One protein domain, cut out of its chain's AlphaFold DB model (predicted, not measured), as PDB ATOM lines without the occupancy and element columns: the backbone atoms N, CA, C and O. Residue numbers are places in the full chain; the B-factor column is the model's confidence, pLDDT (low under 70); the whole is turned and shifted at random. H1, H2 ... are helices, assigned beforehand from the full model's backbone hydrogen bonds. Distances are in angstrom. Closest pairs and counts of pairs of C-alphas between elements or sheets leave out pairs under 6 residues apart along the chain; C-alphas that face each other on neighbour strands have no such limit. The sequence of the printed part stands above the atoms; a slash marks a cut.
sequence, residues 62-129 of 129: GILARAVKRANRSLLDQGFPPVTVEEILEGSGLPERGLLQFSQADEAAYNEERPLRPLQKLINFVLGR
ATOM      1  N   GLY A  62     -51.938 -32.345  22.575       88.38
ATOM      2  CA  GLY A  62     -50.564 -32.763  22.307       88.38
ATOM      3  C   GLY A  62     -49.687 -31.659  21.702       88.38
ATOM      4  O   GLY A  62     -48.480 -31.655  21.943       88.38
ATOM      5  N   ILE A  63     -50.258 -30.710  20.944       86.44
ATOM      6  CA  ILE A  63     -49.505 -29.544  20.451       86.44
ATOM      7  C   ILE A  63     -49.061 -28.684  21.627       86.44
ATOM      8  O   ILE A  63     -47.886 -28.315  21.699       86.44
ATOM      9  N   LEU A  64     -49.985 -28.392  22.544       87.25
ATOM     10  CA  LEU A  64     -49.713 -27.541  23.694       87.25
ATOM     11  C   LEU A  64     -48.673 -28.184  24.619       87.25
ATOM     12  O   LEU A  64     -47.691 -27.535  24.964       87.25
ATOM     13  N   ALA A  65     -48.808 -29.479  24.916       88.56
ATOM     14  CA  ALA A  65     -47.841 -30.213  25.732       88.56
ATOM     15  C   ALA A  65     -46.418 -30.184  25.138       88.56
ATOM     16  O   ALA A  65     -45.445 -29.931  25.851       88.56
ATOM     17  N   ARG A  66     -46.276 -30.383  23.817       89.00
ATOM     18  CA  ARG A  66     -44.970 -30.278  23.138       89.00
ATOM     19  C   ARG A  66     -44.420 -28.852  23.178       89.00
ATOM     20  O   ARG A  66     -43.226 -28.664  23.398       89.00
ATOM     21  N   ALA A  67     -45.273 -27.847  22.983       85.75
ATOM     22  CA  ALA A  67     -44.865 -26.447  23.051       85.75
ATOM     23  C   ALA A  67     -44.352 -26.061  24.445       85.75
ATOM     24  O   ALA A  67     -43.275 -25.475  24.539       85.75
ATOM     25  N   VAL A  68     -45.062 -26.454  25.508       88.56
ATOM     26  CA  VAL A  68     -44.646 -26.216  26.899       88.56
ATOM     27  C   VAL A  68     -43.346 -26.954  27.216       88.56
ATOM     28  O   VAL A  68     -42.423 -26.352  27.753       88.56
ATOM     29  N   LYS A  69     -43.200 -28.217  26.794       89.50
ATOM     30  CA  LYS A  69     -41.945 -28.969  26.958       89.50
ATOM     31  C   LYS A  69     -40.745 -28.246  26.332       89.50
ATOM     32  O   LYS A  69     -39.698 -28.145  26.968       89.50
ATOM     33  N   ARG A  70     -40.885 -27.727  25.105       85.75
ATOM     34  CA  ARG A  70     -39.818 -26.956  24.440       85.75
ATOM     35  C   ARG A  70     -39.536 -25.634  25.147       85.75
ATOM     36  O   ARG A  70     -38.375 -25.301  25.356       85.75
ATOM     37  N   ALA A  71     -40.581 -24.902  25.530       84.12
ATOM     38  CA  ALA A  71     -40.430 -23.653  26.270       84.12
ATOM     39  C   ALA A  71     -39.685 -23.884  27.593       84.12
ATOM     40  O   ALA A  71     -38.746 -23.155  27.884       84.12
ATOM     41  N   ASN A  72     -40.013 -24.950  28.328       88.38
ATOM     42  CA  ASN A  72     -39.340 -25.307  29.577       88.38
ATOM     43  C   ASN A  72     -37.866 -25.640  29.398       88.38
ATOM     44  O   ASN A  72     -37.070 -25.270  30.249       88.38
ATOM     45  N   ARG A  73     -37.481 -26.295  28.297       86.12
ATOM     46  CA  ARG A  73     -36.061 -26.513  27.995       86.12
ATOM     47  C   ARG A  73     -35.319 -25.179  27.894       86.12
ATOM     48  O   ARG A  73     -34.330 -24.975  28.584       86.12
ATOM     49  N   SER A  74     -35.865 -24.256  27.105       83.25
ATOM     50  CA  SER A  74     -35.303 -22.917  26.925       83.25
ATOM     51  C   SER A  74     -35.295 -22.102  28.229       83.25
ATOM     52  O   SER A  74     -34.323 -21.403  28.502       83.25
ATOM     53  N   LEU A  75     -36.342 -22.210  29.056       84.62
ATOM     54  CA  LEU A  75     -36.426 -21.555  30.367       84.62
ATOM     55  C   LEU A  75     -35.360 -22.077  31.334       84.62
ATOM     56  O   LEU A  75     -34.657 -21.272  31.941       84.62
ATOM     57  N   LEU A  76     -35.208 -23.399  31.434       87.25
ATOM     58  CA  LEU A  76     -34.208 -24.036  32.291       87.25
ATOM     59  C   LEU A  76     -32.785 -23.647  31.874       87.25
ATOM     60  O   LEU A  76     -31.982 -23.291  32.734       87.25
ATOM     61  N   ASP A  77     -32.499 -23.628  30.569       85.69
ATOM     62  CA  ASP A  77     -31.202 -23.191  30.031       85.69
ATOM     63  C   ASP A  77     -30.905 -21.710  30.354       85.69
ATOM     64  O   ASP A  77     -29.748 -21.311  30.469       85.69
ATOM     65  N   GLN A  78     -31.948 -20.895  30.541       82.44
ATOM     66  CA  GLN A  78     -31.863 -19.483  30.932       82.44
ATOM     67  C   GLN A  78     -31.946 -19.259  32.458       82.44
ATOM     68  O   GLN A  78     -31.907 -18.113  32.905       82.44
ATOM     69  N   GLY A  79     -32.037 -20.323  33.265       84.38
ATOM     70  CA  GLY A  79     -32.102 -20.247  34.730       84.38
ATOM     71  C   GLY A  79     -33.481 -19.901  35.306       84.38
ATOM     72  O   GLY A  79     -33.578 -19.551  36.482       84.38
ATOM     73  N   PHE A  80     -34.547 -19.992  34.507       84.00
ATOM     74  CA  PHE A  80     -35.926 -19.775  34.946       84.00
ATOM     75  C   PHE A  80     -36.598 -21.085  35.398       84.00
ATOM     76  O   PHE A  80     -36.247 -22.163  34.906       84.00
ATOM     77  N   PRO A  81     -37.589 -21.021  36.310       85.88
ATOM     78  CA  PRO A  81     -38.368 -22.194  36.682       85.88
ATOM     79  C   PRO A  81     -39.202 -22.707  35.491       85.88
ATOM     80  O   PRO A  81     -39.650 -21.908  34.662       85.88
ATOM     81  N   PRO A  82     -39.429 -24.029  35.393       88.75
ATOM     82  CA  PRO A  82     -40.322 -24.586  34.388       88.75
ATOM     83  C   PRO A  82     -41.774 -24.212  34.703       88.75
ATOM     84  O   PRO A  82     -42.139 -24.029  35.860       88.75
ATOM     85  N   VAL A  83     -42.602 -24.163  33.663       90.06
ATOM     86  CA  VAL A  83     -44.038 -23.885  33.746       90.06
ATOM     87  C   VAL A  83     -44.856 -25.086  33.287       90.06
ATOM     88  O   VAL A  83     -44.453 -25.857  32.413       90.06
ATOM     89  N   THR A  84     -46.023 -25.260  33.878       91.06
ATOM     90  CA  THR A  84     -46.972 -26.325  33.550       91.06
ATOM     91  C   THR A  84     -47.960 -25.880  32.471       91.06
ATOM     92  O   THR A  84     -48.074 -24.698  32.138       91.06
ATOM     93  N   VAL A  85     -48.680 -26.838  31.879       89.50
ATOM     94  CA  VAL A  85     -49.731 -26.521  30.897       89.50
ATOM     95  C   VAL A  85     -50.866 -25.758  31.580       89.50
ATOM     96  O   VAL A  85     -51.409 -24.814  31.010       89.50
ATOM     97  N   GLU A  86     -51.180 -26.135  32.812       90.00
ATOM     98  CA  GLU A  86     -52.199 -25.537  33.662       90.00
ATOM     99  C   GLU A  86     -51.875 -24.064  33.943       90.00
ATOM    100  O   GLU A  86     -52.682 -23.191  33.624       90.00
ATOM    101  N   GLU A  87     -50.654 -23.763  34.395       89.19
ATOM    102  CA  GLU A  87     -50.192 -22.386  34.630       89.19
ATOM    103  C   GLU A  87     -50.232 -21.534  33.351       89.19
ATOM    104  O   GLU A  87     -50.552 -20.343  33.387       89.19
ATOM    105  N   ILE A  88     -49.946 -22.123  32.187       88.81
ATOM    106  CA  ILE A  88     -50.046 -21.430  30.894       88.81
ATOM    107  C   ILE A  88     -51.502 -21.102  30.541       88.81
ATOM    108  O   ILE A  88     -51.772 -20.007  30.044       88.81
ATOM    109  N   LEU A  89     -52.446 -22.010  30.801       88.38
ATOM    110  CA  LEU A  89     -53.875 -21.817  30.515       88.38
ATOM    111  C   LEU A  89     -54.569 -20.873  31.508       88.38
ATOM    112  O   LEU A  89     -55.529 -20.186  31.138       88.38
ATOM    113  N   GLU A  90     -54.075 -20.812  32.743       87.25
ATOM    114  CA  GLU A  90     -54.425 -19.796  33.745       87.25
ATOM    115  C   GLU A  90     -53.765 -18.444  33.443       87.25
ATOM    116  O   GLU A  90     -54.230 -17.388  33.873       87.25
ATOM    117  N   GLY A  91     -52.694 -18.472  32.652       81.69
ATOM    118  CA  GLY A  91     -51.914 -17.319  32.246       81.69
ATOM    119  C   GLY A  91     -50.861 -16.888  33.254       81.69
ATOM    120  O   GLY A  91     -50.109 -15.977  32.924       81.69
ATOM    121  N   SER A  92     -50.761 -17.514  34.426       83.50
ATOM    122  CA  SER A  92     -49.704 -17.277  35.422       83.50
ATOM    123  C   SER A  92     -48.320 -17.703  34.915       83.50
ATOM    124  O   SER A  92     -47.332 -17.048  35.230       83.50
ATOM    125  N   GLY A  93     -48.259 -18.729  34.061       73.50
ATOM    126  CA  GLY A  93     -47.028 -19.249  33.454       73.50
ATOM    127  C   GLY A  93     -46.575 -18.533  32.176       73.50
ATOM    128  O   GLY A  93     -45.568 -18.922  31.585       73.50
ATOM    129  N   LEU A  94     -47.302 -17.512  31.698       73.88
ATOM    130  CA  LEU A  94     -46.889 -16.760  30.508       73.88
ATOM    131  C   LEU A  94     -45.772 -15.765  30.867       73.88
ATOM    132  O   LEU A  94     -46.000 -14.887  31.702       73.88
ATOM    133  N   PRO A  95     -44.594 -15.842  30.220       66.94
ATOM    134  CA  PRO A  95     -43.490 -14.939  30.511       66.94
ATOM    135  C   PRO A  95     -43.843 -13.497  30.141       66.94
ATOM    136  O   PRO A  95     -44.548 -13.236  29.159       66.94
ATOM    137  N   GLU A  96     -43.295 -12.542  30.894       66.75
ATOM    138  CA  GLU A  96     -43.352 -11.138  30.502       66.75
ATOM    139  C   GLU A  96     -42.636 -10.908  29.164       66.75
ATOM    140  O   GLU A  96     -41.741 -11.652  28.738       66.75
ATOM    141  N   ARG A  97     -43.076  -9.866  28.455       56.78
ATOM    142  CA  ARG A  97     -42.656  -9.586  27.082       56.78
ATOM    143  C   ARG A  97     -41.126  -9.527  26.973       56.78
ATOM    144  O   ARG A  97     -40.498  -8.621  27.502       56.78
ATOM    145  N   GLY A  98     -40.557 -10.424  26.166       59.00
ATOM    146  CA  GLY A  98     -39.137 -10.402  25.796       59.00
ATOM    147  C   GLY A  98     -38.213 -11.274  26.646       59.00
ATOM    148  O   GLY A  98     -37.023 -11.300  26.350       59.00
ATOM    149  N   LEU A  99     -38.739 -12.005  27.634       63.06
ATOM    150  CA  LEU A  99     -37.927 -12.875  28.491       63.06
ATOM    151  C   LEU A  99     -37.517 -14.194  27.826       63.06
ATOM    152  O   LEU A  99     -36.480 -14.740  28.175       63.06
ATOM    153  N   LEU A 100     -38.291 -14.697  26.860       66.12
ATOM    154  CA  LEU A 100     -38.016 -15.988  26.224       66.12
ATOM    155  C   LEU A 100     -37.255 -15.798  24.906       66.12
ATOM    156  O   LEU A 100     -37.792 -15.243  23.941       66.12
ATOM    157  N   GLN A 101     -36.001 -16.251  24.864       71.19
ATOM    158  CA  GLN A 101     -35.176 -16.265  23.654       71.19
ATOM    159  C   GLN A 101     -35.029 -17.686  23.103       71.19
ATOM    160  O   GLN A 101     -34.685 -18.606  23.834       71.19
ATOM    161  N   PHE A 102     -35.254 -17.859  21.795       73.94
ATOM    162  CA  PHE A 102     -35.078 -19.145  21.115       73.94
ATOM    163  C   PHE A 102     -33.737 -19.208  20.376       73.94
ATOM    164  O   PHE A 102     -33.444 -18.387  19.491       73.94
ATOM    165  N   SER A 103     -32.945 -20.219  20.717       80.00
ATOM    166  CA  SER A 103     -31.691 -20.569  20.056       80.00
ATOM    167  C   SER A 103     -31.935 -21.266  18.707       80.00
ATOM    168  O   SER A 103     -33.057 -21.638  18.366       80.00
ATOM    169  N   GLN A 104     -30.877 -21.469  17.915       79.12
ATOM    170  CA  GLN A 104     -30.970 -22.304  16.705       79.12
ATOM    171  C   GLN A 104     -31.275 -23.776  17.033       79.12
ATOM    172  O   GLN A 104     -31.932 -24.453  16.243       79.12
ATOM    173  N   ALA A 105     -30.848 -24.269  18.200       78.81
ATOM    174  CA  ALA A 105     -31.148 -25.630  18.638       78.81
ATOM    175  C   ALA A 105     -32.650 -25.815  18.916       78.81
ATOM    176  O   ALA A 105     -33.221 -26.847  18.560       78.81
ATOM    177  N   ASP A 106     -33.309 -24.791  19.463       78.19
ATOM    178  CA  ASP A 106     -34.761 -24.800  19.682       78.19
ATOM    179  C   ASP A 106     -35.536 -24.839  18.357       78.19
ATOM    180  O   ASP A 106     -36.561 -25.514  18.240       78.19
ATOM    181  N   GLU A 107     -35.028 -24.152  17.329       79.38
ATOM    182  CA  GLU A 107     -35.603 -24.184  15.980       79.38
ATOM    183  C   GLU A 107     -35.437 -25.553  15.310       79.38
ATOM    184  O   GLU A 107     -36.367 -26.026  14.650       79.38
ATOM    185  N   ALA A 108     -34.286 -26.207  15.484       81.62
ATOM    186  CA  ALA A 108     -34.060 -27.561  14.986       81.62
ATOM    187  C   ALA A 108     -35.028 -28.559  15.644       81.62
ATOM    188  O   ALA A 108     -35.765 -29.248  14.939       81.62
ATOM    189  N   ALA A 109     -35.130 -28.532  16.977       81.50
ATOM    190  CA  ALA A 109     -36.057 -29.379  17.728       81.50
ATOM    191  C   ALA A 109     -37.524 -29.138  17.328       81.50
ATOM    192  O   ALA A 109     -38.293 -30.078  17.137       81.50
ATOM    193  N   TYR A 110     -37.926 -27.879  17.124       79.19
ATOM    194  CA  TYR A 110     -39.268 -27.553  16.632       79.19
ATOM    195  C   TYR A 110     -39.568 -28.164  15.255       79.19
ATOM    196  O   TYR A 110     -40.685 -28.624  15.010       79.19
ATOM    197  N   ASN A 111     -38.591 -28.173  14.348       78.25
ATOM    198  CA  ASN A 111     -38.764 -28.740  13.013       78.25
ATOM    199  C   ASN A 111     -38.838 -30.273  13.010       78.25
ATOM    200  O   ASN A 111     -39.500 -30.818  12.127       78.25
ATOM    201  N   GLU A 112     -38.203 -30.944  13.970       80.44
ATOM    202  CA  GLU A 112     -38.280 -32.399  14.153       80.44
ATOM    203  C   GLU A 112     -39.603 -32.833  14.796       80.44
ATOM    204  O   GLU A 112     -40.216 -33.810  14.373       80.44
ATOM    205  N   GLU A 113     -40.081 -32.090  15.796       77.88
ATOM    206  CA  GLU A 113     -41.286 -32.445  16.557       77.88
ATOM    207  C   GLU A 113     -42.603 -32.111  15.838       77.88
ATOM    208  O   GLU A 113     -43.678 -32.568  16.251       77.88
ATOM    209  N   ARG A 114     -42.564 -31.260  14.805       75.19
ATOM    210  CA  ARG A 114     -43.780 -30.880  14.079       75.19
ATOM    211  C   ARG A 114     -44.275 -32.045  13.213       75.19
ATOM    212  O   ARG A 114     -43.468 -32.752  12.611       75.19
ATOM    213  N   PRO A 115     -45.598 -32.197  13.044       73.31
ATOM    214  CA  PRO A 115     -46.136 -33.133  12.070       73.31
ATOM    215  C   PRO A 115     -45.549 -32.856  10.682       73.31
ATOM    216  O   PRO A 115     -45.628 -31.731  10.176       73.31
ATOM    217  N   LEU A 116     -44.962 -33.883  10.065       77.06
ATOM    218  CA  LEU A 116     -44.435 -33.777   8.709       77.06
ATOM    219  C   LEU A 116     -45.559 -33.382   7.752       77.06
ATOM    220  O   LEU A 116     -46.639 -33.987   7.747       77.06
ATOM    221  N   ARG A 117     -45.293 -32.386   6.903       76.62
ATOM    222  CA  ARG A 117     -46.222 -32.020   5.829       76.62
ATOM    223  C   ARG A 117     -46.368 -33.200   4.856       76.62
ATOM    224  O   ARG A 117     -45.410 -33.955   4.694       76.62
ATOM    225  N   PRO A 118     -47.501 -33.343   4.146       77.88
ATOM    226  CA  PRO A 118     -47.709 -34.444   3.200       77.88
ATOM    227  C   PRO A 118     -46.555 -34.632   2.197       77.88
ATOM    228  O   PRO A 118     -46.079 -35.746   2.005       77.88
ATOM    229  N   LEU A 119     -46.026 -33.537   1.645       78.06
ATOM    230  CA  LEU A 119     -44.856 -33.554   0.756       78.06
ATOM    231  C   LEU A 119     -43.571 -34.039   1.439       78.06
ATOM    232  O   LEU A 119     -42.793 -34.762   0.829       78.06
ATOM    233  N   GLN A 120     -43.349 -33.682   2.706       73.88
ATOM    234  CA  GLN A 120     -42.179 -34.144   3.461       73.88
ATOM    235  C   GLN A 120     -42.265 -35.644   3.752       73.88
ATOM    236  O   GLN A 120     -41.265 -36.341   3.633       73.88
ATOM    237  N   LYS A 121     -43.466 -36.153   4.058       77.50
ATOM    238  CA  LYS A 121     -43.701 -37.598   4.204       77.50
ATOM    239  C   LYS A 121     -43.381 -38.348   2.911       77.50
ATOM    240  O   LYS A 121     -42.722 -39.377   2.959       77.50
ATOM    241  N   LEU A 122     -43.813 -37.809   1.768       77.00
ATOM    242  CA  LEU A 122     -43.548 -38.401   0.456       77.00
ATOM    243  C   LEU A 122     -42.047 -38.406   0.124       77.00
ATOM    244  O   LEU A 122     -41.528 -39.416  -0.335       77.00
ATOM    245  N   ILE A 123     -41.344 -37.303   0.391       78.69
ATOM    246  CA  ILE A 123     -39.892 -37.205   0.182       78.69
ATOM    247  C   ILE A 123     -39.144 -38.212   1.062       78.69
ATOM    248  O   ILE A 123     -38.288 -38.931   0.555       78.69
ATOM    249  N   ASN A 124     -39.482 -38.307   2.350       80.00
ATOM    250  CA  ASN A 124     -38.865 -39.270   3.265       80.00
ATOM    251  C   ASN A 124     -39.110 -40.718   2.816       80.00
ATOM    252  O   ASN A 124     -38.173 -41.510   2.763       80.00
ATOM    253  N   PHE A 125     -40.335 -41.026   2.375       77.19
ATOM    254  CA  PHE A 125     -40.685 -42.327   1.809       77.19
ATOM    255  C   PHE A 125     -39.844 -42.677   0.569       77.19
ATOM    256  O   PHE A 125     -39.319 -43.782   0.482       77.19
ATOM    257  N   VAL A 126     -39.661 -41.736  -0.366       74.56
ATOM    258  CA  VAL A 126     -38.842 -41.942  -1.578       74.56
ATOM    259  C   VAL A 126     -37.350 -42.072  -1.249       74.56
ATOM    260  O   VAL A 126     -36.643 -42.839  -1.895       74.56
ATOM    261  N   LEU A 127     -36.864 -41.342  -0.242       80.62
ATOM    262  CA  LEU A 127     -35.462 -41.366   0.187       80.62
ATOM    263  C   LEU A 127     -35.132 -42.507   1.168       80.62
ATOM    264  O   LEU A 127     -33.972 -42.630   1.559       80.62
ATOM    265  N   GLY A 128     -36.115 -43.319   1.572       65.75
ATOM    266  CA  GLY A 128     -35.927 -44.429   2.513       65.75
ATOM    267  C   GLY A 128     -35.482 -43.989   3.913       65.75
ATOM    268  O   GLY A 128     -34.716 -44.706   4.554       65.75
ATOM    269  N   ARG A 129     -35.910 -42.799   4.352       55.16
ATOM    270  CA  ARG A 129     -35.593 -42.208   5.662       55.16
ATOM    271  C   ARG A 129     -36.812 -42.116   6.565       55.16
ATOM    272  O   ARG A 129     -37.906 -41.796   6.050       55.16
TER     273      ARG A 129
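What this domain is: This is residues 62 to 129 of the 129 residues of an uncharacterized protein of Aeromonas caviae (UniProt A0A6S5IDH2). Four helices are strung out loosely along one long axis: H1 and H3 lie side by side, running opposite ways, with the short H2 beyond H1 and set about perpendicular to it. H4 lies off at the other end, past H3, and touches no helix. The printed part has 68 residues with four named helices, H1, H2, H3 and H4 in that order, no named strand, and the class all helix. The whole is loose, with a radius of gyration of the C-alphas of 15.2 A, and elongated, spanning 45 by 23 by 17 A.

How they stand to each other: H1, residues 62 to 77, and H2, residues 85 to 90, only just touch, with 3 pairs of C-alphas within 8 A. H1 touches H2 with residues 64 to 68 alone; the closest C-alphas of the two are those of Val 68 and Val 85, 6.5 A apart. Their lines stand about perpendicular, at 86 degrees. H3, residues 104 to 113, touches H1 at a shallow tilt of 22 degrees, opposite ways; their closest C-alphas, of Arg 70 and Asp 106, are 7.3 A apart. H2 and H3 are apart. H4, residues 118 to 127, is apart from H1, H2 and H3. In H1, H2, H3 and H4 every O i to N i+4 pair is within hydrogen-bond range.

Where its parts are: H1 begins with C-alpha 62 at (-50.564, -32.763, 22.307) and measures 22.9 A from first to last C-alpha. H2 measures 8.7 A. H3 measures 14.5 A, from C-alpha 104 at (-30.970, -22.304, 16.705). H4 measures 14.4 A and ends with C-alpha 127 at (-35.462, -41.366, 0.187).

The domain as a whole: The two C-alphas farthest apart, of Ser 92 and Val 126, are 45.8 A from each other. The printed part has no cut and ends at Arg 129, the chain's last residue. The link from H2 to H3, residues 91 to 103, is long; H1 to H2 is short and H3 to H4 tight. Mean pLDDT of the printed part is 80.0, and residues 95 to 100 and 128 to 129 are under 70.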